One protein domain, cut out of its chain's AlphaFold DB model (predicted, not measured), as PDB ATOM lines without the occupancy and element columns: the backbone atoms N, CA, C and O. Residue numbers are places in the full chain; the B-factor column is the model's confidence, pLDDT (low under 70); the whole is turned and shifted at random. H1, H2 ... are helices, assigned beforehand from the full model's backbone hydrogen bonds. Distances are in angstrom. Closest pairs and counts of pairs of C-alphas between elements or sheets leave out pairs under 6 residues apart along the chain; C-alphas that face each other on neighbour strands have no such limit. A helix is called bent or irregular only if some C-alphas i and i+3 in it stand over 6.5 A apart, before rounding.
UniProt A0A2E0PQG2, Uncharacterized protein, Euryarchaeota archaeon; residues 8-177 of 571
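Overview. This is residues 8 to 177 of the 571 residues of an uncharacterized protein of Euryarchaeota archaeon (UniProt A0A2E0PQG2). Four helices, H3 to H6, pack as a bundle with the nearly straight H3 in its middle, and the long helical hairpin of H1 and H2 extends it on one side as a flat wing, joined where H2 meets H3a. Each helix runs opposite to the one before, and residues 8 to 15 of H1 stick out at one end. The printed part has 170 residues with six named helices, H1 to H6 in chain order, and no named strand; its class is all helix. It is only just compact, close to loose, with a radius of gyration of the C-alphas of 18.4 A, and flat, spanning 58 by 55 by 24 A.

Along the chain. H1, residues 8 to 40, begins at C-alpha 8 (254.989, 239.877, 170.763) and is 47.2 A long. H2, residues 48 to 70, measures 34.7 A and is only just irregular, with C-alphas 51 and 54 7.0 A apart. H3, residues 73 to 99, was assigned as one helix by its hydrogen bonds but is bent: C-alphas 85 and 88 are 6.7 A apart. Its arms are H3a, residues 73 to 85, 18.7 A, and H3b, residues 88 to 99, 17.1 A, at a shallow tilt of 27 degrees. H4, residues 104 to 124, begins at C-alpha 104 (208.911, 237.278, 182.874) and measures 30.7 A. H5, residues 129 to 151, 33.3 A, has a kink of 29 degrees near residue 145 and is only just irregular, with C-alphas 145 and 148 6.6 A apart. H6, residues 156 to 174, 26.8 A, is only just irregular, with C-alphas 169 and 172 6.9 A apart, and ends at C-alpha 174 (234.979, 235.034, 206.550).

Arrangement. H1 and H2 form a hairpin at 6 degrees, with Gly 34 and Val 55 closest, C-alphas 4.7 A apart. H2 touches H3a with residues 64 to 68 alone, closest at Asp 67 and Glu 75, C-alphas 5.2 A apart. H3a, H3b, H4, H5 and H6 form a bundle, helices side by side. H3b and H4 are a hairpin at 21 degrees, closest at Ala 94 and Val 107, C-alphas 5.0 A apart. H3a touches H5, the same way at 29 degrees, the C-alphas of Phe 85 and Gly 142 being closest at 4.0 A. H5 and H6 are a hairpin at 14 degrees, closest at Gly 136 and Thr 170, C-alphas 4.5 A apart. H4 and H6 are apart. Every O i to N i+4 pair is within hydrogen-bond range in H1, H3a and H4, against 14 of 19 in H2, 7 of 8 in H3b, 17 of 19 in H5 and 13 of 15 in H6.

Size, cuts and confidence. The C-alphas farthest apart, of Pro 8 and Ser 154, are 58.1 A apart. The printed part has no cut, and no link is long. Residues 43 to 49 stand free. Mean pLDDT of the printed part is 80.8; 16 residues are under 70, among them 99 to 103.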
ATOM      1  N   PRO A   8     256.097 240.110 169.836       62.91
ATOM      2  CA  PRO A   8     254.989 239.877 170.763       62.91
ATOM      3  C   PRO A   8     254.571 241.160 171.495       62.91
ATOM      4  O   PRO A   8     253.377 241.425 171.612       62.91
ATOM      5  N   ASP A   9     255.526 242.001 171.899       66.69
ATOM      6  CA  ASP A   9     255.240 243.228 172.650       66.69
ATOM      7  C   ASP A   9     254.536 244.288 171.793       66.69
ATOM      8  O   ASP A   9     253.613 244.946 172.270       66.69
ATOM      9  N   ARG A  10     254.873 244.406 170.497       70.69
ATOM     10  CA  ARG A  10     254.132 245.270 169.559       70.69
ATOM     11  C   ARG A  10     252.735 244.738 169.279       70.69
ATOM     12  O   ARG A  10     251.806 245.534 169.213       70.69
ATOM     13  N   GLY A  11     252.566 243.418 169.155       72.88
ATOM     14  CA  GLY A  11     251.248 242.801 168.988       72.88
ATOM     15  C   GLY A  11     250.336 243.038 170.196       72.88
ATOM     16  O   GLY A  11     249.178 243.422 170.030       72.88
ATOM     17  N   ILE A  12     250.876 242.888 171.409       73.69
ATOM     18  CA  ILE A  12     250.168 243.164 172.667       73.69
ATOM     19  C   ILE A  12     249.868 244.663 172.799       73.69
ATOM     20  O   ILE A  12     248.746 245.030 173.143       73.69
ATOM     21  N   ALA A  13     250.822 245.541 172.474       74.31
ATOM     22  CA  ALA A  13     250.622 246.989 172.514       74.31
ATOM     23  C   ALA A  13     249.571 247.464 171.498       74.31
ATOM     24  O   ALA A  13     248.742 248.315 171.817       74.31
ATOM     25  N   GLU A  14     249.550 246.894 170.291       79.44
ATOM     26  CA  GLU A  14     248.558 247.231 169.270       79.44
ATOM     27  C   GLU A  14     247.157 246.731 169.657       79.44
ATOM     28  O   GLU A  14     246.172 247.456 169.492       79.44
ATOM     29  N   GLN A  15     247.050 245.530 170.233       75.94
ATOM     30  CA  GLN A  15     245.792 245.022 170.787       75.94
ATOM     31  C   GLN A  15     245.306 245.867 171.969       75.94
ATOM     32  O   GLN A  15     244.130 246.230 172.005       75.94
ATOM     33  N   ARG A  16     246.201 246.254 172.883       78.38
ATOM     34  CA  ARG A  16     245.890 247.144 174.008       78.38
ATOM     35  C   ARG A  16     245.405 248.508 173.521       78.38
ATOM     36  O   ARG A  16     244.356 248.958 173.960       78.38
ATOM     37  N   ALA A  17     246.067 249.107 172.533       79.81
ATOM     38  CA  ALA A  17     245.639 250.378 171.948       79.81
ATOM     39  C   ALA A  17     244.264 250.282 171.257       79.81
ATOM     40  O   ALA A  17     243.468 251.222 171.315       79.81
ATOM     41  N   ARG A  18     243.947 249.152 170.604       82.25
ATOM     42  CA  ARG A  18     242.608 248.902 170.035       82.25
ATOM     43  C   ARG A  18     241.554 248.752 171.135       82.25
ATOM     44  O   ARG A  18     240.476 249.334 171.009       82.25
ATOM     45  N   LEU A  19     241.873 248.029 172.209       82.00
ATOM     46  CA  LEU A  19     240.995 247.857 173.367       82.00
ATOM     47  C   LEU A  19     240.748 249.186 174.087       82.00
ATOM     48  O   LEU A  19     239.593 249.523 174.328       82.00
ATOM     49  N   GLU A  20     241.780 249.990 174.329       83.62
ATOM     50  CA  GLU A  20     241.672 251.324 174.935       83.62
ATOM     51  C   GLU A  20     240.811 252.268 174.089       83.62
ATOM     52  O   GLU A  20     239.924 252.934 174.618       83.62
ATOM     53  N   ARG A  21     240.982 252.271 172.759       84.50
ATOM     54  CA  ARG A  21     240.113 253.049 171.857       84.50
ATOM     55  C   ARG A  21     238.664 252.571 171.909       84.50
ATOM     56  O   ARG A  21     237.761 253.398 171.976       84.50
ATOM     57  N   SER A  22     238.433 251.256 171.899       84.94
ATOM     58  CA  SER A  22     237.079 250.692 171.992       84.94
ATOM     59  C   SER A  22     236.413 250.996 173.339       84.94
ATOM     60  O   SER A  22     235.235 251.340 173.386       84.94
ATOM     61  N   SER A  23     237.194 250.960 174.416       86.12
ATOM     62  CA  SER A  23     236.793 251.304 175.775       86.12
ATOM     63  C   SER A  23     236.429 252.776 175.892       86.12
ATOM     64  O   SER A  23     235.353 253.090 176.391       86.12
ATOM     65  N   LEU A  24     237.245 253.679 175.343       86.25
ATOM     66  CA  LEU A  24     236.945 255.109 175.319       86.25
ATOM     67  C   LEU A  24     235.660 255.396 174.533       86.25
ATOM     68  O   LEU A  24     234.819 256.161 174.998       86.25
ATOM     69  N   ILE A  25     235.461 254.748 173.380       88.94
ATOM     70  CA  ILE A  25     234.217 254.875 172.603       88.94
ATOM     71  C   ILE A  25     233.013 254.401 173.429       88.94
ATOM     72  O   ILE A  25     231.984 255.077 173.443       88.94
ATOM     73  N   LEU A  26     233.138 253.277 174.140       87.25
ATOM     74  CA  LEU A  26     232.076 252.734 174.988       87.25
ATOM     75  C   LEU A  26     231.788 253.622 176.212       87.25
ATOM     76  O   LEU A  26     230.634 253.812 176.584       87.25
ATOM     77  N   GLN A  27     232.813 254.210 176.823       89.19
ATOM     78  CA  GLN A  27     232.647 255.172 177.915       89.19
ATOM     79  C   GLN A  27     231.910 256.418 177.434       89.19
ATOM     80  O   GLN A  27     230.930 256.833 178.047       89.19
ATOM     81  N   MET A  28     232.346 256.990 176.309       89.75
ATOM     82  CA  MET A  28     231.716 258.179 175.741       89.75
ATOM     83  C   MET A  28     230.281 257.894 175.298       89.75
ATOM     84  O   MET A  28     229.421 258.754 175.474       89.75
ATOM     85  N   SER A  29     229.987 256.693 174.791       89.81
ATOM     86  CA  SER A  29     228.619 256.311 174.431       89.81
ATOM     87  C   SER A  29     227.720 256.140 175.658       89.81
ATOM     88  O   SER A  29     226.592 256.627 175.636       89.81
ATOM     89  N   LEU A  30     228.211 255.544 176.752       88.12
ATOM     90  CA  LEU A  30     227.469 255.450 178.016       88.12
ATOM     91  C   LEU A  30     227.232 256.821 178.652       88.12
ATOM     92  O   LEU A  30     226.125 257.097 179.119       88.12
ATOM     93  N   VAL A  31     228.238 257.698 178.640       89.12
ATOM     94  CA  VAL A  31     228.104 259.069 179.148       89.12
ATOM     95  C   VAL A  31     227.125 259.867 178.285       89.12
ATOM     96  O   VAL A  31     226.246 260.538 178.824       89.12
ATOM     97  N   ALA A  32     227.204 259.755 176.958       89.50
ATOM     98  CA  ALA A  32     226.263 260.402 176.049       89.50
ATOM     99  C   ALA A  32     224.835 259.871 176.231       89.50
ATOM    100  O   ALA A  32     223.902 260.666 176.296       89.50
ATOM    101  N   ALA A  33     224.653 258.556 176.385       87.38
ATOM    102  CA  ALA A  33     223.353 257.945 176.652       87.38
ATOM    103  C   ALA A  33     222.776 258.386 178.006       87.38
ATOM    104  O   ALA A  33     221.590 258.695 178.095       87.38
ATOM    105  N   GLY A  34     223.607 258.480 179.048       85.69
ATOM    106  CA  GLY A  34     223.195 258.987 180.358       85.69
ATOM    107  C   GLY A  34     222.823 260.471 180.325       85.69
ATOM    108  O   GLY A  34     221.791 260.858 180.869       85.69
ATOM    109  N   ALA A  35     223.606 261.299 179.629       85.81
ATOM    110  CA  ALA A  35     223.296 262.712 179.423       85.81
ATOM    111  C   ALA A  35     222.019 262.902 178.589       85.81
ATOM    112  O   ALA A  35     221.197 263.761 178.904       85.81
ATOM    113  N   TRP A  36     221.821 262.065 177.569       88.50
ATOM    114  CA  TRP A  36     220.612 262.028 176.751       88.50
ATOM    115  C   TRP A  36     219.383 261.644 177.579       88.50
ATOM    116  O   TRP A  36     218.352 262.306 177.492       88.50
ATOM    117  N   TRP A  37     219.502 260.634 178.445       84.62
ATOM    118  CA  TRP A  37     218.438 260.247 179.370       84.62
ATOM    119  C   TRP A  37     218.091 261.371 180.353       84.62
ATOM    120  O   TRP A  37     216.918 261.688 180.557       84.62
ATOM    121  N   LEU A  38     219.108 262.036 180.911       83.94
ATOM    122  CA  LEU A  38     218.930 263.195 181.787       83.94
ATOM    123  C   LEU A  38     218.195 264.321 181.044       83.94
ATOM    124  O   LEU A  38     217.238 264.880 181.582       83.94
ATOM    125  N   PHE A  39     218.574 264.590 179.794       83.75
ATOM    126  CA  PHE A  39     217.912 265.570 178.934       83.75
ATOM    127  C   PHE A  39     216.449 265.211 178.631       83.75
ATOM    128  O   PHE A  39     215.582 266.064 178.766       83.75
ATOM    129  N   LEU A  40     216.139 263.954 178.308       79.25
ATOM    130  CA  LEU A  40     214.753 263.502 178.093       79.25
ATOM    131  C   LEU A  40     213.894 263.558 179.357       79.25
ATOM    132  O   LEU A  40     212.685 263.754 179.279       79.25
ATOM    133  N   SER A  41     214.514 263.407 180.523       76.62
ATOM    134  CA  SER A  41     213.828 263.494 181.811       76.62
ATOM    135  C   SER A  41     213.619 264.934 182.315       76.62
ATOM    136  O   SER A  41     212.992 265.147 183.356       76.62
ATOM    137  N   LEU A  42     214.168 265.950 181.632       72.44
ATOM    138  CA  LEU A  42     213.952 267.362 181.963       72.44
ATOM    139  C   LEU A  42     212.512 267.759 181.607       72.44
ATOM    140  O   LEU A  42     212.211 268.113 180.475       72.44
ATOM    141  N   GLY A  43     211.630 267.700 182.608       65.00
ATOM    142  CA  GLY A  43     210.218 268.086 182.493       65.00
ATOM    143  C   GLY A  43     209.214 266.971 182.803       65.00
ATOM    144  O   GLY A  43     208.018 267.217 182.712       65.00
ATOM    145  N   SER A  44     209.666 265.768 183.175       69.50
ATOM    146  CA  SER A  44     208.785 264.673 183.607       69.50
ATOM    147  C   SER A  44     208.482 264.724 185.111       69.50
ATOM    148  O   SER A  44     209.409 264.858 185.911       69.50
ATOM    149  N   ASP A  45     207.227 264.478 185.505       65.94
ATOM    150  CA  ASP A  45     206.764 264.404 186.911       65.94
ATOM    151  C   ASP A  45     207.210 263.127 187.665       65.94
ATOM    152  O   ASP A  45     206.740 262.823 188.762       65.94
ATOM    153  N   SER A  46     208.121 262.338 187.089       70.00
ATOM    154  CA  SER A  46     208.647 261.116 187.702       70.00
ATOM    155  C   SER A  46     209.460 261.409 188.966       70.00
ATOM    156  O   SER A  46     210.191 262.402 189.023       70.00
ATOM    157  N   SER A  47     209.434 260.494 189.943       72.19
ATOM    158  CA  SER A  47     210.245 260.629 191.156       72.19
ATOM    159  C   SER A  47     211.748 260.730 190.840       72.19
ATOM    160  O   SER A  47     212.248 260.205 189.840       72.19
ATOM    161  N   LEU A  48     212.486 261.408 191.724       70.12
ATOM    162  CA  LEU A  48     213.910 261.722 191.556       70.12
ATOM    163  C   LEU A  48     214.780 260.472 191.304       70.12
ATOM    164  O   LEU A  48     215.793 260.548 190.611       70.12
ATOM    165  N   LEU A  49     214.349 259.317 191.821       67.50
ATOM    166  CA  LEU A  49     215.021 258.027 191.675       67.50
ATOM    167  C   LEU A  49     214.887 257.450 190.258       67.50
ATOM    168  O   LEU A  49     215.883 257.003 189.701       67.50
ATOM    169  N   PHE A  50     213.708 257.518 189.633       67.88
ATOM    170  CA  PHE A  50     213.531 257.075 188.239       67.88
ATOM    171  C   PHE A  50     214.202 258.016 187.235       67.88
ATOM    172  O   PHE A  50     214.602 257.598 186.149       67.88
ATOM    173  N   ARG A  51     214.378 259.281 187.627       71.56
ATOM    174  CA  ARG A  51     215.045 260.300 186.821       71.56
ATOM    175  C   ARG A  51     216.568 260.176 186.837       71.56
ATOM    176  O   ARG A  51     217.200 260.180 185.785       71.56
ATOM    177  N   LEU A  52     217.159 260.080 188.026       75.69
ATOM    178  CA  LEU A  52     218.616 260.082 188.194       75.69
ATOM    179  C   LEU A  52     219.216 258.676 188.297       75.69
ATOM    180  O   LEU A  52     220.391 258.515 187.994       75.69
ATOM    181  N   GLY A  53     218.439 257.659 188.670       74.88
ATOM    182  CA  GLY A  53     218.918 256.284 188.852       74.88
ATOM    183  C   GLY A  53     219.564 255.674 187.602       74.88
ATOM    184  O   GLY A  53     220.700 255.212 187.678       74.88
ATOM    185  N   PRO A  54     218.919 255.709 186.421       78.62
ATOM    186  CA  PRO A  54     219.543 255.209 185.195       78.62
ATOM    187  C   PRO A  54     220.825 255.972 184.833       78.62
ATOM    188  O   PRO A  54     221.793 255.375 184.370       78.62
ATOM    189  N   VAL A  55     220.869 257.280 185.106       81.88
ATOM    190  CA  VAL A  55     222.043 258.125 184.840       81.88
ATOM    191  C   VAL A  55     223.212 257.740 185.745       81.88
ATOM    192  O   VAL A  55     224.332 257.584 185.260       81.88
ATOM    193  N   THR A  56     222.973 257.538 187.042       79.50
ATOM    194  CA  THR A  56     224.029 257.129 187.976       79.50
ATOM    195  C   THR A  56     224.553 255.734 187.650       79.50
ATOM    196  O   THR A  56     225.762 255.518 187.729       79.50
ATOM    197  N   ILE A  57     223.699 254.808 187.201       81.38
ATOM    198  CA  ILE A  57     224.116 253.467 186.759       81.38
ATOM    199  C   ILE A  57     224.965 253.544 185.482       81.38
ATOM    200  O   ILE A  57     226.028 252.926 185.417       81.38
ATOM    201  N   LEU A  58     224.553 254.329 184.482       83.75
ATOM    202  CA  LEU A  58     225.312 254.484 183.233       83.75
ATOM    203  C   LEU A  58     226.671 255.153 183.469       83.75
ATOM    204  O   LEU A  58     227.681 254.701 182.931       83.75
ATOM    205  N   PHE A  59     226.724 256.185 184.314       84.94
ATOM    206  CA  PHE A  59     227.976 256.874 184.637       84.94
ATOM    207  C   PHE A  59     228.902 256.024 185.512       84.94
ATOM    208  O   PHE A  59     230.101 255.976 185.254       84.94
ATOM    209  N   SER A  60     228.374 255.304 186.504       83.50
ATOM    210  CA  SER A  60     229.184 254.374 187.309       83.50
ATOM    211  C   SER A  60     229.711 253.204 186.475       83.50
ATOM    212  O   SER A  60     230.872 252.834 186.620       83.50
ATOM    213  N   SER A  61     228.914 252.688 185.536       83.44
ATOM    214  CA  SER A  61     229.367 251.678 184.572       83.44
ATOM    215  C   SER A  61     230.480 252.226 183.675       83.44
ATOM    216  O   SER A  61     231.473 251.540 183.457       83.44
ATOM    217  N   ALA A  62     230.371 253.479 183.219       85.38
ATOM    218  CA  ALA A  62     231.414 254.129 182.427       85.38
ATOM    219  C   ALA A  62     232.744 254.260 183.192       85.38
ATOM    220  O   ALA A  62     233.802 254.072 182.598       85.38
ATOM    221  N   LEU A  63     232.707 254.511 184.505       83.31
ATOM    222  CA  LEU A  63     233.911 254.597 185.342       83.31
ATOM    223  C   LEU A  63     234.612 253.249 185.560       83.31
ATOM    224  O   LEU A  63     235.805 253.240 185.839       83.31
ATOM    225  N   ILE A  64     233.897 252.127 185.433       83.50
ATOM    226  CA  ILE A  64     234.446 250.779 185.653       83.50
ATOM    227  C   ILE A  64     235.094 250.212 184.375       83.50
ATOM    228  O   ILE A  64     236.004 249.392 184.454       83.50
ATOM    229  N   ILE A  65     234.688 250.668 183.183       84.12
ATOM    230  CA  ILE A  65     235.228 250.187 181.895       84.12
ATOM    231  C   ILE A  65     236.763 250.311 181.763       84.12
ATOM    232  O   ILE A  65     237.360 249.357 181.260       84.12
ATOM    233  N   PRO A  66     237.435 251.414 182.165       82.75
ATOM    234  CA  PRO A  66     238.895 251.490 182.102       82.75
ATOM    235  C   PRO A  66     239.576 250.374 182.909       82.75
ATOM    236  O   PRO A  66     240.513 249.747 182.415       82.75
ATOM    237  N   ASP A  67     239.047 250.064 184.098       81.44
ATOM    238  CA  ASP A  67     239.595 249.035 184.991       81.44
ATOM    239  C   ASP A  67     239.492 247.621 184.373       81.44
ATOM    240  O   ASP A  67     240.328 246.757 184.653       81.44
ATOM    241  N   LEU A  68     238.522 247.375 183.477       80.06
ATOM    242  CA  LEU A  68     238.426 246.118 182.718       80.06
ATOM    243  C   LEU A  68     239.479 245.986 181.606       80.06
ATOM    244  O   LEU A  68     239.763 244.864 181.190       80.06
ATOM    245  N   VAL A  69     240.041 247.091 181.108       79.69
ATOM    246  CA  VAL A  69     241.038 247.069 180.020       79.69
ATOM    247  C   VAL A  69     242.446 246.835 180.553       79.69
ATOM    248  O   VAL A  69     243.201 246.070 179.958       79.69
ATOM    249  N   GLU A  70     242.804 247.484 181.662       77.50
ATOM    250  CA  GLU A  70     244.142 247.364 182.254       77.50
ATOM    251  C   GLU A  70     244.287 246.100 183.120       77.50
ATOM    252  O   GLU A  70     245.351 245.483 183.125       77.50
ATOM    253  N   PHE A  71     243.206 245.673 183.788       76.00
ATOM    254  CA  PHE A  71     243.045 244.396 184.505       76.00
ATOM    255  C   PHE A  71     244.278 243.905 185.303       76.00
ATOM    256  O   PHE A  71     244.589 242.703 185.344       76.00
ATOM    257  N   GLY A  72     244.977 244.836 185.958       78.88
ATOM    258  CA  GLY A  72     246.097 244.574 186.857       78.88
ATOM    259  C   GLY A  72     245.655 244.137 188.263       78.88
ATOM    260  O   GLY A  72     244.468 243.912 188.509       78.88
ATOM    261  N   PRO A  73     246.593 243.954 189.214       75.88
ATOM    262  CA  PRO A  73     246.280 243.455 190.555       75.88
ATOM    263  C   PRO A  73     245.283 244.340 191.316       75.88
ATOM    264  O   PRO A  73     244.360 243.825 191.944       75.88
ATOM    265  N   ASN A  74     245.423 245.663 191.221       79.38
ATOM    266  CA  ASN A  74     244.550 246.607 191.919       79.38
ATOM    267  C   ASN A  74     243.197 246.735 191.209       79.38
ATOM    268  O   ASN A  74     242.147 246.708 191.851       79.38
ATOM    269  N   GLU A  75     243.213 246.799 189.883       83.00
ATOM    270  CA  GLU A  75     242.038 246.920 189.021       83.00
ATOM    271  C   GLU A  75     241.147 245.676 189.161       83.00
ATOM    272  O   GLU A  75     239.934 245.794 189.328       83.00
ATOM    273  N   ARG A  76     241.743 244.476 189.252       80.56
ATOM    274  CA  ARG A  76     241.034 243.217 189.558       80.56
ATOM    275  C   ARG A  76     240.276 243.283 190.876       80.56
ATOM    276  O   ARG A  76     239.121 242.862 190.939       80.56
ATOM    277  N   THR A  77     240.897 243.820 191.928       81.81
ATOM    278  CA  THR A  77     240.217 243.960 193.224       81.81
ATOM    279  C   THR A  77     239.068 244.968 193.156       81.81
ATOM    280  O   THR A  77     238.000 244.696 193.703       81.81
ATOM    281  N   ARG A  78     239.222 246.084 192.429       83.06
ATOM    282  CA  ARG A  78     238.170 247.104 192.238       83.06
ATOM    283  C   ARG A  78     236.980 246.581 191.440       83.06
ATOM    284  O   ARG A  78     235.846 246.683 191.900       83.06
ATOM    285  N   VAL A  79     237.228 245.941 190.299       85.31
ATOM    286  CA  VAL A  79     236.174 245.324 189.479       85.31
ATOM    287  C   VAL A  79     235.460 244.228 190.269       85.31
ATOM    288  O   VAL A  79     234.232 244.206 190.329       85.31
ATOM    289  N   SER A  80     236.205 243.356 190.954       84.69
ATOM    290  CA  SER A  80     235.593 242.270 191.720       84.69
ATOM    291  C   SER A  80     234.797 242.772 192.925       84.69
ATOM    292  O   SER A  80     233.743 242.210 193.222       84.69
ATOM    293  N   THR A  81     235.270 243.809 193.623       85.44
ATOM    294  CA  THR A  81     234.511 244.437 194.718       85.44
ATOM    295  C   THR A  81     233.245 245.104 194.194       85.44
ATOM    296  O   THR A  81     232.184 244.885 194.774       85.44
ATOM    297  N   ALA A  82     233.299 245.814 193.062       86.44
ATOM    298  CA  ALA A  82     232.110 246.364 192.409       86.44
ATOM    299  C   ALA A  82     231.094 245.267 192.043       86.44
ATOM    300  O   ALA A  82     229.909 245.402 192.350       86.44
ATOM    301  N   CYS A  83     231.548 244.137 191.487       86.94
ATOM    302  CA  CYS A  83     230.688 242.978 191.245       86.94
ATOM    303  C   CYS A  83     230.041 242.475 192.545       86.94
ATOM    304  O   CYS A  83     228.828 242.273 192.560       86.94
ATOM    305  N   CYS A  84     230.813 242.328 193.635       87.56
ATOM    306  CA  CYS A  84     230.317 241.915 194.956       87.56
ATOM    307  C   CYS A  84     229.236 242.845 195.525       87.56
ATOM    308  O   CYS A  84     228.307 242.358 196.165       87.56
ATOM    309  N   PHE A  85     229.362 244.157 195.309       88.75
ATOM    310  CA  PHE A  85     228.386 245.148 195.770       88.75
ATOM    311  C   PHE A  85     227.103 245.152 194.935       88.75
ATOM    312  O   PHE A  85     226.027 245.376 195.485       88.75
ATOM    313  N   LEU A  86     227.209 244.927 193.622       87.62
ATOM    314  CA  LEU A  86     226.105 245.121 192.675       87.62
ATOM    315  C   LEU A  86     225.212 243.889 192.495       87.62
ATOM    316  O   LEU A  86     224.013 244.046 192.262       87.62
ATOM    317  N   TRP A  87     225.747 242.669 192.611       88.62
ATOM    318  CA  TRP A  87     224.935 241.465 192.390       88.62
ATOM    319  C   TRP A  87     223.812 241.259 193.427       88.62
ATOM    320  O   TRP A  87     222.717 240.883 192.990       88.62
ATOM    321  N   PRO A  88     223.985 241.541 194.745       89.62
ATOM    322  CA  PRO A  88     222.918 241.318 195.723       89.62
ATOM    323  C   PRO A  88     221.710 242.261 195.553       89.62
ATOM    324  O   PRO A  88     220.583 241.766 195.568       89.62
ATOM    325  N   PRO A  89     221.876 243.582 195.315       86.12
ATOM    326  CA  PRO A  89     220.752 244.464 194.987       86.12
ATOM    327  C   PRO A  89     220.030 244.070 193.694       86.12
ATOM    328  O   PRO A  89     218.804 244.135 193.638       86.12
ATOM    329  N   LEU A  90     220.757 243.620 192.662       86.44
ATOM    330  CA  LEU A  90     220.140 243.159 191.410       86.44
ATOM    331  C   LEU A  90     219.321 241.882 191.605       86.44
ATOM    332  O   LEU A  90     218.249 241.753 191.017       86.44
ATOM    333  N   LEU A  91     219.785 240.977 192.471       86.62
ATOM    334  CA  LEU A  91     219.009 239.805 192.873       86.62
ATOM    335  C   LEU A  91     217.737 240.216 193.627       86.62
ATOM    336  O   LEU A  91     216.669 239.672 193.365       86.62
ATOM    337  N   ALA A  92     217.831 241.211 194.515       84.56
ATOM    338  CA  ALA A  92     216.678 241.735 195.243       84.56
ATOM    339  C   ALA A  92     215.636 242.380 194.317       84.56
ATOM    340  O   ALA A  92     214.442 242.136 194.479       84.56
ATOM    341  N   PHE A  93     216.070 243.139 193.306       82.50
ATOM    342  CA  PHE A  93     215.171 243.662 192.275       82.50
ATOM    343  C   PHE A  93     214.557 242.552 191.413       82.50
ATOM    344  O   PHE A  93     213.381 242.646 191.066       82.50
ATOM    345  N   ALA A  94     215.306 241.499 191.071       84.06
ATOM    346  CA  ALA A  94     214.759 240.357 190.336       84.06
ATOM    347  C   ALA A  94     213.653 239.644 191.139       84.06
ATOM    348  O   ALA A  94     212.586 239.366 190.596       84.06
ATOM    349  N   GLU A  95     213.871 239.416 192.438       82.12
ATOM    350  CA  GLU A  95     212.871 238.817 193.335       82.12
ATOM    351  C   GLU A  95     211.646 239.715 193.557       82.12
ATOM    352  O   GLU A  95     210.528 239.209 193.618       82.12
ATOM    353  N   MET A  96     211.824 241.038 193.636       77.81
ATOM    354  CA  MET A  96     210.701 241.977 193.746       77.81
ATOM    355  C   MET A  96     209.811 241.927 192.494       77.81
ATOM    356  O   MET A  96     208.603 241.729 192.603       77.81
ATOM    357  N   ASN A  97     210.415 242.014 191.303       76.69
ATOM    358  CA  ASN A  97     209.683 241.967 190.033       76.69
ATOM    359  C   ASN A  97     209.035 240.594 189.765       76.69
ATOM    360  O   ASN A  97     208.026 240.522 189.069       76.69
ATOM    361  N   ARG A  98     209.570 239.501 190.336       77.06
ATOM    362  CA  ARG A  98     208.942 238.166 190.290       77.06
ATOM    363  C   ARG A  98     207.575 238.153 190.977       77.06
ATOM    364  O   ARG A  98     206.699 237.400 190.556       77.06
ATOM    365  N   HIS A  99     207.409 238.937 192.042       67.06
ATOM    366  CA  HIS A  99     206.199 238.925 192.862       67.06
ATOM    367  C   HIS A  99     205.097 239.849 192.328       67.06
ATOM    368  O   HIS A  99     203.926 239.486 192.409       67.06
ATOM    369  N   ASP A 100     205.456 240.984 191.719       67.19
ATOM    370  CA  ASP A 100     204.488 241.953 191.172       67.19
ATOM    371  C   ASP A 100     203.754 241.445 189.904       67.19
ATOM    372  O   ASP A 100     202.841 242.099 189.405       67.19
ATOM    373  N   GLY A 101     204.098 240.248 189.405       61.97
ATOM    374  CA  GLY A 101     203.387 239.562 188.315       61.97
ATOM    375  C   GLY A 101     203.625 240.153 186.923       61.97
ATOM    376  O   GLY A 101     202.951 239.766 185.967       61.97
ATOM    377  N   ASP A 102     204.575 241.078 186.809       61.16
ATOM    378  CA  ASP A 102     204.934 241.729 185.558       61.16
ATOM    379  C   ASP A 102     205.746 240.788 184.646       61.16
ATOM    380  O   ASP A 102     206.187 239.711 185.055       61.16
ATOM    381  N   SER A 103     205.911 241.161 183.373       69.00
ATOM    382  CA  SER A 103     206.523 240.307 182.336       69.00
ATOM    383  C   SER A 103     207.763 239.500 182.804       69.00
ATOM    384  O   SER A 103     208.683 240.022 183.428       69.00
ATOM    385  N   ILE A 104     207.829 238.205 182.455       77.00
ATOM    386  CA  ILE A 104     208.911 237.278 182.874       77.00
ATOM    387  C   ILE A 104     210.289 237.696 182.313       77.00
ATOM    388  O   ILE A 104     211.333 237.374 182.883       77.00
ATOM    389  N   GLY A 105     210.306 238.432 181.195       79.50
ATOM    390  CA  GLY A 105     211.525 238.848 180.495       79.50
ATOM    391  C   GLY A 105     212.500 239.654 181.370       79.50
ATOM    392  O   GLY A 105     213.632 239.208 181.559       79.50
ATOM    393  N   PRO A 106     212.092 240.806 181.934       79.44
ATOM    394  CA  PRO A 106     212.911 241.609 182.847       79.44
ATOM    395  C   PRO A 106     213.475 240.844 184.051       79.44
ATOM    396  O   PRO A 106     214.643 241.030 184.396       79.44
ATOM    397  N   VAL A 107     212.688 239.951 184.659       82.69
ATOM    398  CA  VAL A 107     213.121 239.135 185.810       82.69
ATOM    399  C   VAL A 107     214.268 238.204 185.417       82.69
ATOM    400  O   VAL A 107     215.285 238.154 186.111       82.69
ATOM    401  N   LEU A 108     214.145 237.511 184.279       85.00
ATOM    402  CA  LEU A 108     215.200 236.629 183.768       85.00
ATOM    403  C   LEU A 108     216.484 237.398 183.446       85.00
ATOM    404  O   LEU A 108     217.574 236.925 183.764       85.00
ATOM    405  N   VAL A 109     216.368 238.594 182.863       86.19
ATOM    406  CA  VAL A 109     217.531 239.438 182.554       86.19
ATOM    407  C   VAL A 109     218.249 239.866 183.836       86.19
ATOM    408  O   VAL A 109     219.463 239.688 183.935       86.19
ATOM    409  N   LEU A 110     217.524 240.374 184.838       85.19
ATOM    410  CA  LEU A 110     218.120 240.800 186.111       85.19
ATOM    411  C   LEU A 110     218.772 239.635 186.860       85.19
ATOM    412  O   LEU A 110     219.881 239.780 187.379       85.19
ATOM    413  N   PHE A 111     218.129 238.467 186.862       87.12
ATOM    414  CA  PHE A 111     218.691 237.261 187.458       87.12
ATOM    415  C   PHE A 111     219.971 236.810 186.740       87.12
ATOM    416  O   PHE A 111     220.982 236.564 187.397       87.12
ATOM    417  N   SER A 112     219.980 236.765 185.401       87.50
ATOM    418  CA  SER A 112     221.181 236.414 184.630       87.50
ATOM    419  C   SER A 112     222.334 237.388 184.869       87.50
ATOM    420  O   SER A 112     223.471 236.949 185.038       87.50
ATOM    421  N   VAL A 113     222.063 238.695 184.924       87.62
ATOM    422  CA  VAL A 113     223.095 239.704 185.209       87.62
ATOM    423  C   VAL A 113     223.632 239.544 186.633       87.62
ATOM    424  O   VAL A 113     224.847 239.552 186.830       87.62
ATOM    425  N   SER A 114     222.759 239.333 187.622       87.81
ATOM    426  CA  SER A 114     223.170 239.077 189.006       87.81
ATOM    427  C   SER A 114     224.035 237.813 189.118       87.81
ATOM    428  O   SER A 114     225.114 237.846 189.715       87.81
ATOM    429  N   PHE A 115     223.637 236.722 188.458       89.25
ATOM    430  CA  PHE A 115     224.404 235.478 188.436       89.25
ATOM    431  C   PHE A 115     225.784 235.649 187.789       89.25
ATOM    432  O   PHE A 115     226.781 235.172 188.332       89.25
ATOM    433  N   LEU A 116     225.872 236.362 186.660       89.06
ATOM    434  CA  LEU A 116     227.151 236.638 186.000       89.06
ATOM    435  C   LEU A 116     228.087 237.444 186.904       89.06
ATOM    436  O   LEU A 116     229.256 237.091 187.038       89.06
ATOM    437  N   LEU A 117     227.583 238.481 187.578       87.44
ATOM    438  CA  LEU A 117     228.381 239.281 188.512       87.44
ATOM    439  C   LEU A 117     228.867 238.456 189.714       87.44
ATOM    440  O   LEU A 117     230.024 238.589 190.124       87.44
ATOM    441  N   PHE A 118     228.024 237.568 190.246       88.00
ATOM    442  CA  PHE A 118     228.427 236.620 191.285       88.00
ATOM    443  C   PHE A 118     229.522 235.662 190.790       88.00
ATOM    444  O   PHE A 118     230.525 235.452 191.479       88.00
ATOM    445  N   TYR A 119     229.366 235.121 189.580       88.50
ATOM    446  CA  TYR A 119     230.335 234.220 188.963       88.50
ATOM    447  C   TYR A 119     231.689 234.907 188.742       88.50
ATOM    448  O   TYR A 119     232.720 234.381 189.164       88.50
ATOM    449  N   PHE A 120     231.707 236.118 188.178       83.69
ATOM    450  CA  PHE A 120     232.945 236.876 187.967       83.69
ATOM    451  C   PHE A 120     233.634 237.259 189.282       83.69
ATOM    452  O   PHE A 120     234.849 237.103 189.397       83.69
ATOM    453  N   SER A 121     232.873 237.659 190.305       85.19
ATOM    454  CA  SER A 121     233.401 237.861 191.664       85.19
ATOM    455  C   SER A 121     234.078 236.596 192.210       85.19
ATOM    456  O   SER A 121     235.136 236.663 192.841       85.19
ATOM    457  N   SER A 122     233.487 235.427 191.944       81.06
ATOM    458  CA  SER A 122     234.024 234.145 192.401       81.06
ATOM    459  C   SER A 122     235.306 233.726 191.698       81.06
ATOM    460  O   SER A 122     236.182 233.154 192.339       81.06
ATOM    461  N   LEU A 123     235.433 234.054 190.415       82.06
ATOM    462  CA  LEU A 123     236.580 233.690 189.594       82.06
ATOM    463  C   LEU A 123     237.807 234.556 189.914       82.06
ATOM    464  O   LEU A 123     238.932 234.065 189.869       82.06
ATOM    465  N   ILE A 124     237.599 235.829 190.269       80.31
ATOM    466  CA  ILE A 124     238.687 236.795 190.487       80.31
ATOM    467  C   ILE A 124     239.289 236.700 191.905       80.31
ATOM    468  O   ILE A 124     240.503 236.825 192.049       80.31
ATOM    469  N   LEU A 125     238.485 236.460 192.951       73.62
ATOM    470  CA  LEU A 125     238.916 236.486 194.368       73.62
ATOM    471  C   LEU A 125     239.003 235.083 195.022       73.62
ATOM    472  O   LEU A 125     238.627 234.919 196.183       73.62
ATOM    473  N   HIS A 126     239.448 234.051 194.294       71.81
ATOM    474  CA  HIS A 126     239.471 232.666 194.809       71.81
ATOM    475  C   HIS A 126     240.784 232.256 195.511       71.81
ATOM    476  O   HIS A 126     240.799 231.290 196.269       71.81
ATOM    477  N   THR A 127     241.909 232.919 195.237       66.56
ATOM    478  CA  THR A 127     243.238 232.315 195.453       66.56
ATOM    479  C   THR A 127     243.813 232.487 196.857       66.56
ATOM    480  O   THR A 127     244.416 231.553 197.376       66.56
ATOM    481  N   GLU A 128     243.646 233.649 197.488       75.88
ATOM    482  CA  GLU A 128     244.242 233.947 198.799       75.88
ATOM    483  C   GLU A 128     243.183 234.064 199.899       75.88
ATOM    484  O   GLU A 128     242.102 234.612 199.676       75.88
ATOM    485  N   VAL A 129     243.514 233.670 201.132       74.62
ATOM    486  CA  VAL A 129     242.615 233.812 202.297       74.62
ATOM    487  C   VAL A 129     242.176 235.268 202.501       74.62
ATOM    488  O   VAL A 129     241.009 235.535 202.785       74.62
ATOM    489  N   ASN A 130     243.073 236.234 202.283       75.00
ATOM    490  CA  ASN A 130     242.731 237.658 202.359       75.00
ATOM    491  C   ASN A 130     241.751 238.079 201.252       75.00
ATOM    492  O   ASN A 130     240.818 238.838 201.518       75.00
ATOM    493  N   SER A 131     241.914 237.544 200.039       79.31
ATOM    494  CA  SER A 131     241.003 237.791 198.914       79.31
ATOM    495  C   SER A 131     239.611 237.187 199.154       79.31
ATOM    496  O   SER A 131     238.600 237.847 198.901       79.31
ATOM    497  N   LEU A 132     239.550 236.001 199.772       81.00
ATOM    498  CA  LEU A 132     238.308 235.349 200.191       81.00
ATOM    499  C   LEU A 132     237.591 236.167 201.275       81.00
ATOM    500  O   LEU A 132     236.391 236.420 201.168       81.00
ATOM    501  N   ARG A 133     238.320 236.662 202.283       83.31
ATOM    502  CA  ARG A 133     237.753 237.524 203.335       83.31
ATOM    503  C   ARG A 133     237.243 238.855 202.783       83.31
ATOM    504  O   ARG A 133     236.145 239.272 203.147       83.31
ATOM    505  N   LEU A 134     237.982 239.494 201.873       83.44
ATOM    506  CA  LEU A 134     237.553 240.729 201.205       83.44
ATOM    507  C   LEU A 134     236.282 240.511 200.371       83.44
ATOM    508  O   LEU A 134     235.373 241.346 200.391       83.44
ATOM    509  N   ARG A 135     236.178 239.371 199.680       84.75
ATOM    510  CA  ARG A 135     234.960 238.966 198.968       84.75
ATOM    511  C   ARG A 135     233.785 238.782 199.929       84.75
ATOM    512  O   ARG A 135     232.713 239.320 199.671       84.75
ATOM    513  N   GLY A 136     233.986 238.090 201.051       85.25
ATOM    514  CA  GLY A 136     232.960 237.921 202.087       85.25
ATOM    515  C   GLY A 136     232.471 239.253 202.671       85.25
ATOM    516  O   GLY A 136     231.269 239.468 202.797       85.25
ATOM    517  N   LEU A 137     233.385 240.189 202.954       86.44
ATOM    518  CA  LEU A 137     233.044 241.524 203.468       86.44
ATOM    519  C   LEU A 137     232.292 242.379 202.437       86.44
ATOM    520  O   LEU A 137     231.263 242.971 202.757       86.44
ATOM    521  N   SER A 138     232.785 242.437 201.198       87.31
ATOM    522  CA  SER A 138     232.173 243.249 200.133       87.31
ATOM    523  C   SER A 138     230.805 242.718 199.697       87.31
ATOM    524  O   SER A 138     229.885 243.506 199.491       87.31
ATOM    525  N   THR A 139     230.628 241.396 199.625       87.38
ATOM    526  CA  THR A 139     229.309 240.787 199.363       87.38
ATOM    527  C   THR A 139     228.332 241.034 200.508       87.38
ATOM    528  O   THR A 139     227.190 241.405 200.252       87.38
ATOM    529  N   GLY A 140     228.779 240.934 201.766       87.75
ATOM    530  CA  GLY A 140     227.963 241.287 202.932       87.75
ATOM    531  C   GLY A 140     227.490 242.742 202.905       87.75
ATOM    532  O   GLY A 140     226.321 243.022 203.167       87.75
ATOM    533  N   ALA A 141     228.361 243.668 202.502       87.12
ATOM    534  CA  ALA A 141     227.991 245.069 202.333       87.12
ATOM    535  C   ALA A 141     227.005 245.287 201.163       87.12
ATOM    536  O   ALA A 141     226.070 246.077 201.297       87.12
ATOM    537  N   GLY A 142     227.138 244.538 200.061       87.31
ATOM    538  CA  GLY A 142     226.152 244.509 198.972       87.31
ATOM    539  C   GLY A 142     224.767 244.025 199.423       87.31
ATOM    540  O   GLY A 142     223.756 244.634 199.072       87.31
ATOM    541  N   PHE A 143     224.697 242.996 200.275       86.94
ATOM    542  CA  PHE A 143     223.438 242.578 200.909       86.94
ATOM    543  C   PHE A 143     222.858 243.660 201.828       86.94
ATOM    544  O   PHE A 143     221.642 243.824 201.872       86.94
ATOM    545  N   GLY A 144     223.700 244.465 202.483       85.12
ATOM    546  CA  GLY A 144     223.265 245.656 203.219       85.12
ATOM    547  C   GLY A 144     222.483 246.654 202.352       85.12
ATOM    548  O   GLY A 144     221.472 247.193 202.796       85.12
ATOM    549  N   ILE A 145     222.902 246.848 201.095       84.38
ATOM    550  CA  ILE A 145     222.213 247.703 200.108       84.38
ATOM    551  C   ILE A 145     220.938 247.031 199.570       84.38
ATOM    552  O   ILE A 145     219.990 247.715 199.189       84.38
ATOM    553  N   ALA A 146     220.882 245.699 199.565       84.62
ATOM    554  CA  ALA A 146     219.706 244.943 199.141       84.62
ATOM    555  C   ALA A 146     218.540 245.019 200.150       84.62
ATOM    556  O   ALA A 146     217.381 244.974 199.743       84.62
ATOM    557  N   ILE A 147     218.821 245.184 201.449       82.31
ATOM    558  CA  ILE A 147     217.815 245.185 202.531       82.31
ATOM    559  C   ILE A 147     216.669 246.197 202.302       82.31
ATOM    560  O   ILE A 147     215.508 245.780 202.357       82.31
ATOM    561  N   PRO A 148     216.923 247.492 202.011       81.44
ATOM    562  CA  PRO A 148     215.852 248.458 201.766       81.44
ATOM    563  C   PRO A 148     214.963 248.109 200.568       81.44
ATOM    564  O   PRO A 148     213.783 248.433 200.590       81.44
ATOM    565  N   ILE A 149     215.506 247.443 199.543       78.25
ATOM    566  CA  ILE A 149     214.763 247.075 198.327       78.25
ATOM    567  C   ILE A 149     213.704 246.019 198.660       78.25
ATOM    568  O   ILE A 149     212.549 246.139 198.264       78.25
ATOM    569  N   VAL A 150     214.074 245.017 199.456       80.50
ATOM    570  CA  VAL A 150     213.162 243.946 199.896       80.50
ATOM    571  C   VAL A 150     212.139 244.457 200.908       80.50
ATOM    572  O   VAL A 150     210.997 243.997 200.935       80.50
ATOM    573  N   ALA A 151     212.528 245.440 201.725       80.12
ATOM    574  CA  ALA A 151     211.658 246.041 202.729       80.12
ATOM    575  C   ALA A 151     210.423 246.740 202.130       80.12
ATOM    576  O   ALA A 151     209.425 246.888 202.830       80.12
ATOM    577  N   ILE A 152     210.460 247.128 200.848       76.88
ATOM    578  CA  ILE A 152     209.354 247.823 200.171       76.88
ATOM    579  C   ILE A 152     208.113 246.925 200.010       76.88
ATOM    580  O   ILE A 152     207.001 247.424 200.149       76.88
ATOM    581  N   ASN A 153     208.271 245.616 199.765       66.06
ATOM    582  CA  ASN A 153     207.152 244.721 199.410       66.06
ATOM    583  C   ASN A 153     206.812 243.663 200.486       66.06
ATOM    584  O   ASN A 153     206.191 242.656 200.185       66.06
ATOM    585  N   SER A 154     207.227 243.867 201.746       62.62
ATOM    586  CA  SER A 154     206.777 243.155 202.973       62.62
ATOM    587  C   SER A 154     206.545 241.623 202.927       62.62
ATOM    588  O   SER A 154     205.781 241.107 203.742       62.62
ATOM    589  N   ASN A 155     207.195 240.867 202.036       78.31
ATOM    590  CA  ASN A 155     206.917 239.438 201.838       78.31
ATOM    591  C   ASN A 155     207.955 238.526 202.495       78.31
ATOM    592  O   ASN A 155     209.152 238.614 202.210       78.31
ATOM    593  N   LEU A 156     207.489 237.589 203.329       79.31
ATOM    594  CA  LEU A 156     208.354 236.677 204.087       79.31
ATOM    595  C   LEU A 156     209.218 235.778 203.182       79.31
ATOM    596  O   LEU A 156     210.374 235.518 203.506       79.31
ATOM    597  N   GLU A 157     208.691 235.344 202.032       81.00
ATOM    598  CA  GLU A 157     209.420 234.498 201.074       81.00
ATOM    599  C   GLU A 157     210.625 235.223 200.453       81.00
ATOM    600  O   GLU A 157     211.729 234.680 200.433       81.00
ATOM    601  N   SER A 158     210.452 236.471 200.008       80.50
ATOM    602  CA  SER A 158     211.531 237.282 199.424       80.50
ATOM    603  C   SER A 158     212.620 237.607 200.453       80.50
ATOM    604  O   SER A 158     213.812 237.548 200.140       80.50
ATOM    605  N   TRP A 159     212.231 237.872 201.707       82.38
ATOM    606  CA  TRP A 159     213.172 238.044 202.818       82.38
ATOM    607  C   TRP A 159     213.986 236.779 203.099       82.38
ATOM    608  O   TRP A 159     215.202 236.867 203.304       82.38
ATOM    609  N   ALA A 160     213.338 235.610 203.079       83.94
ATOM    610  CA  ALA A 160     213.995 234.326 203.296       83.94
ATOM    611  C   ALA A 160     215.014 234.015 202.189       83.94
ATOM    612  O   ALA A 160     216.158 233.684 202.501       83.94
ATOM    613  N   ILE A 161     214.646 234.186 200.914       84.31
ATOM    614  CA  ILE A 161     215.530 233.911 199.768       84.31
ATOM    615  C   ILE A 161     216.812 234.751 199.848       84.31
ATOM    616  O   ILE A 161     217.919 234.223 199.713       84.31
ATOM    617  N   ILE A 162     216.686 236.047 200.128       85.25
ATOM    618  CA  ILE A 162     217.823 236.977 200.114       85.25
ATOM    619  C   ILE A 162     218.699 236.792 201.352       85.25
ATOM    620  O   ILE A 162     219.925 236.778 201.241       85.25
ATOM    621  N   SER A 163     218.093 236.555 202.517       82.31
ATOM    622  CA  SER A 163     218.832 236.320 203.761       82.31
ATOM    623  C   SER A 163     219.577 234.979 203.747       82.31
ATOM    624  O   SER A 163     220.746 234.930 204.127       82.31
ATOM    625  N   ILE A 164     218.960 233.899 203.249       86.50
ATOM    626  CA  ILE A 164     219.617 232.584 203.114       86.50
ATOM    627  C   ILE A 164     220.775 232.664 202.113       86.50
ATOM    628  O   ILE A 164     221.878 232.199 202.407       86.50
ATOM    629  N   THR A 165     220.557 233.308 200.964       85.81
ATOM    630  CA  THR A 165     221.604 233.492 199.946       85.81
ATOM    631  C   THR A 165     222.758 234.345 200.485       85.81
ATOM    632  O   THR A 165     223.925 234.026 200.248       85.81
ATOM    633  N   GLY A 166     222.466 235.379 201.279       83.75
ATOM    634  CA  GLY A 166     223.485 236.204 201.929       83.75
ATOM    635  C   GLY A 166     224.319 235.445 202.953       83.75
ATOM    636  O   GLY A 166     225.546 235.520 202.923       83.75
ATOM    637  N   LEU A 167     223.690 234.648 203.818       85.62
ATOM    638  CA  LEU A 167     224.402 233.857 204.827       85.62
ATOM    639  C   LEU A 167     225.308 232.793 204.189       85.62
ATOM    640  O   LEU A 167     226.473 232.671 204.573       85.62
ATOM    641  N   LEU A 168     224.804 232.074 203.179       86.12
ATOM    642  CA  LEU A 168     225.559 231.036 202.464       86.12
ATOM    643  C   LEU A 168     226.769 231.596 201.712       86.12
ATOM    644  O   LEU A 168     227.788 230.918 201.598       86.12
ATOM    645  N   THR A 169     226.673 232.823 201.205       83.75
ATOM    646  CA  THR A 169     227.739 233.428 200.395       83.75
ATOM    647  C   THR A 169     228.738 234.257 201.199       83.75
ATOM    648  O   THR A 169     229.811 234.533 200.683       83.75
ATOM    649  N   THR A 170     228.451 234.631 202.450       83.38
ATOM    650  CA  THR A 170     229.334 235.507 203.251       83.38
ATOM    651  C   THR A 170     230.066 234.766 204.371       83.38
ATOM    652  O   THR A 170     231.284 234.901 204.511       83.38
ATOM    653  N   ILE A 171     229.358 233.945 205.153       81.25
ATOM    654  CA  ILE A 171     229.896 233.318 206.371       81.25
ATOM    655  C   ILE A 171     231.057 232.353 206.078       81.25
ATOM    656  O   ILE A 171     232.098 232.482 206.732       81.25
ATOM    657  N   PRO A 172     230.961 231.429 205.097       80.56
ATOM    658  CA  PRO A 172     232.048 230.483 204.833       80.56
ATOM    659  C   PRO A 172     233.357 231.170 204.423       80.56
ATOM    660  O   PRO A 172     234.440 230.701 204.767       80.56
ATOM    661  N   LEU A 173     233.272 232.311 203.731       79.12
ATOM    662  CA  LEU A 173     234.443 233.059 203.277       79.12
ATOM    663  C   LEU A 173     235.153 233.807 204.414       79.12
ATOM    664  O   LEU A 173     236.384 233.868 204.428       79.12
ATOM    665  N   LEU A 174     234.410 234.324 205.397       76.38
ATOM    666  CA  LEU A 174     234.979 235.034 206.550       76.38
ATOM    667  C   LEU A 174     235.724 234.103 207.517       76.38
ATOM    668  O   LEU A 174     236.701 234.517 208.138       76.38
ATOM    669  N   ILE A 175     235.288 232.845 207.617       76.81
ATOM    670  CA  ILE A 175     235.845 231.842 208.542       76.81
ATOM    671  C   ILE A 175     237.025 231.068 207.915       76.81
ATOM    672  O   ILE A 175     237.656 230.241 208.574       76.81
ATOM    673  N   SER A 176     237.384 231.358 206.660       71.81
ATOM    674  CA  SER A 176     238.516 230.714 205.985       71.81
ATOM    675  C   SER A 176     239.825 230.844 206.792       71.81
ATOM    676  O   SER A 176     240.236 231.937 207.216       71.81
ATOM    677  N   LYS A 177     240.463 229.692 207.050       67.38
ATOM    678  CA  LYS A 177     241.717 229.557 207.810       67.38
ATOM    679  C   LYS A 177     242.911 229.355 206.874       67.38
ATOM    680  O   LYS A 177     242.781 228.740 205.825       67.38
TER     681      LYS A 177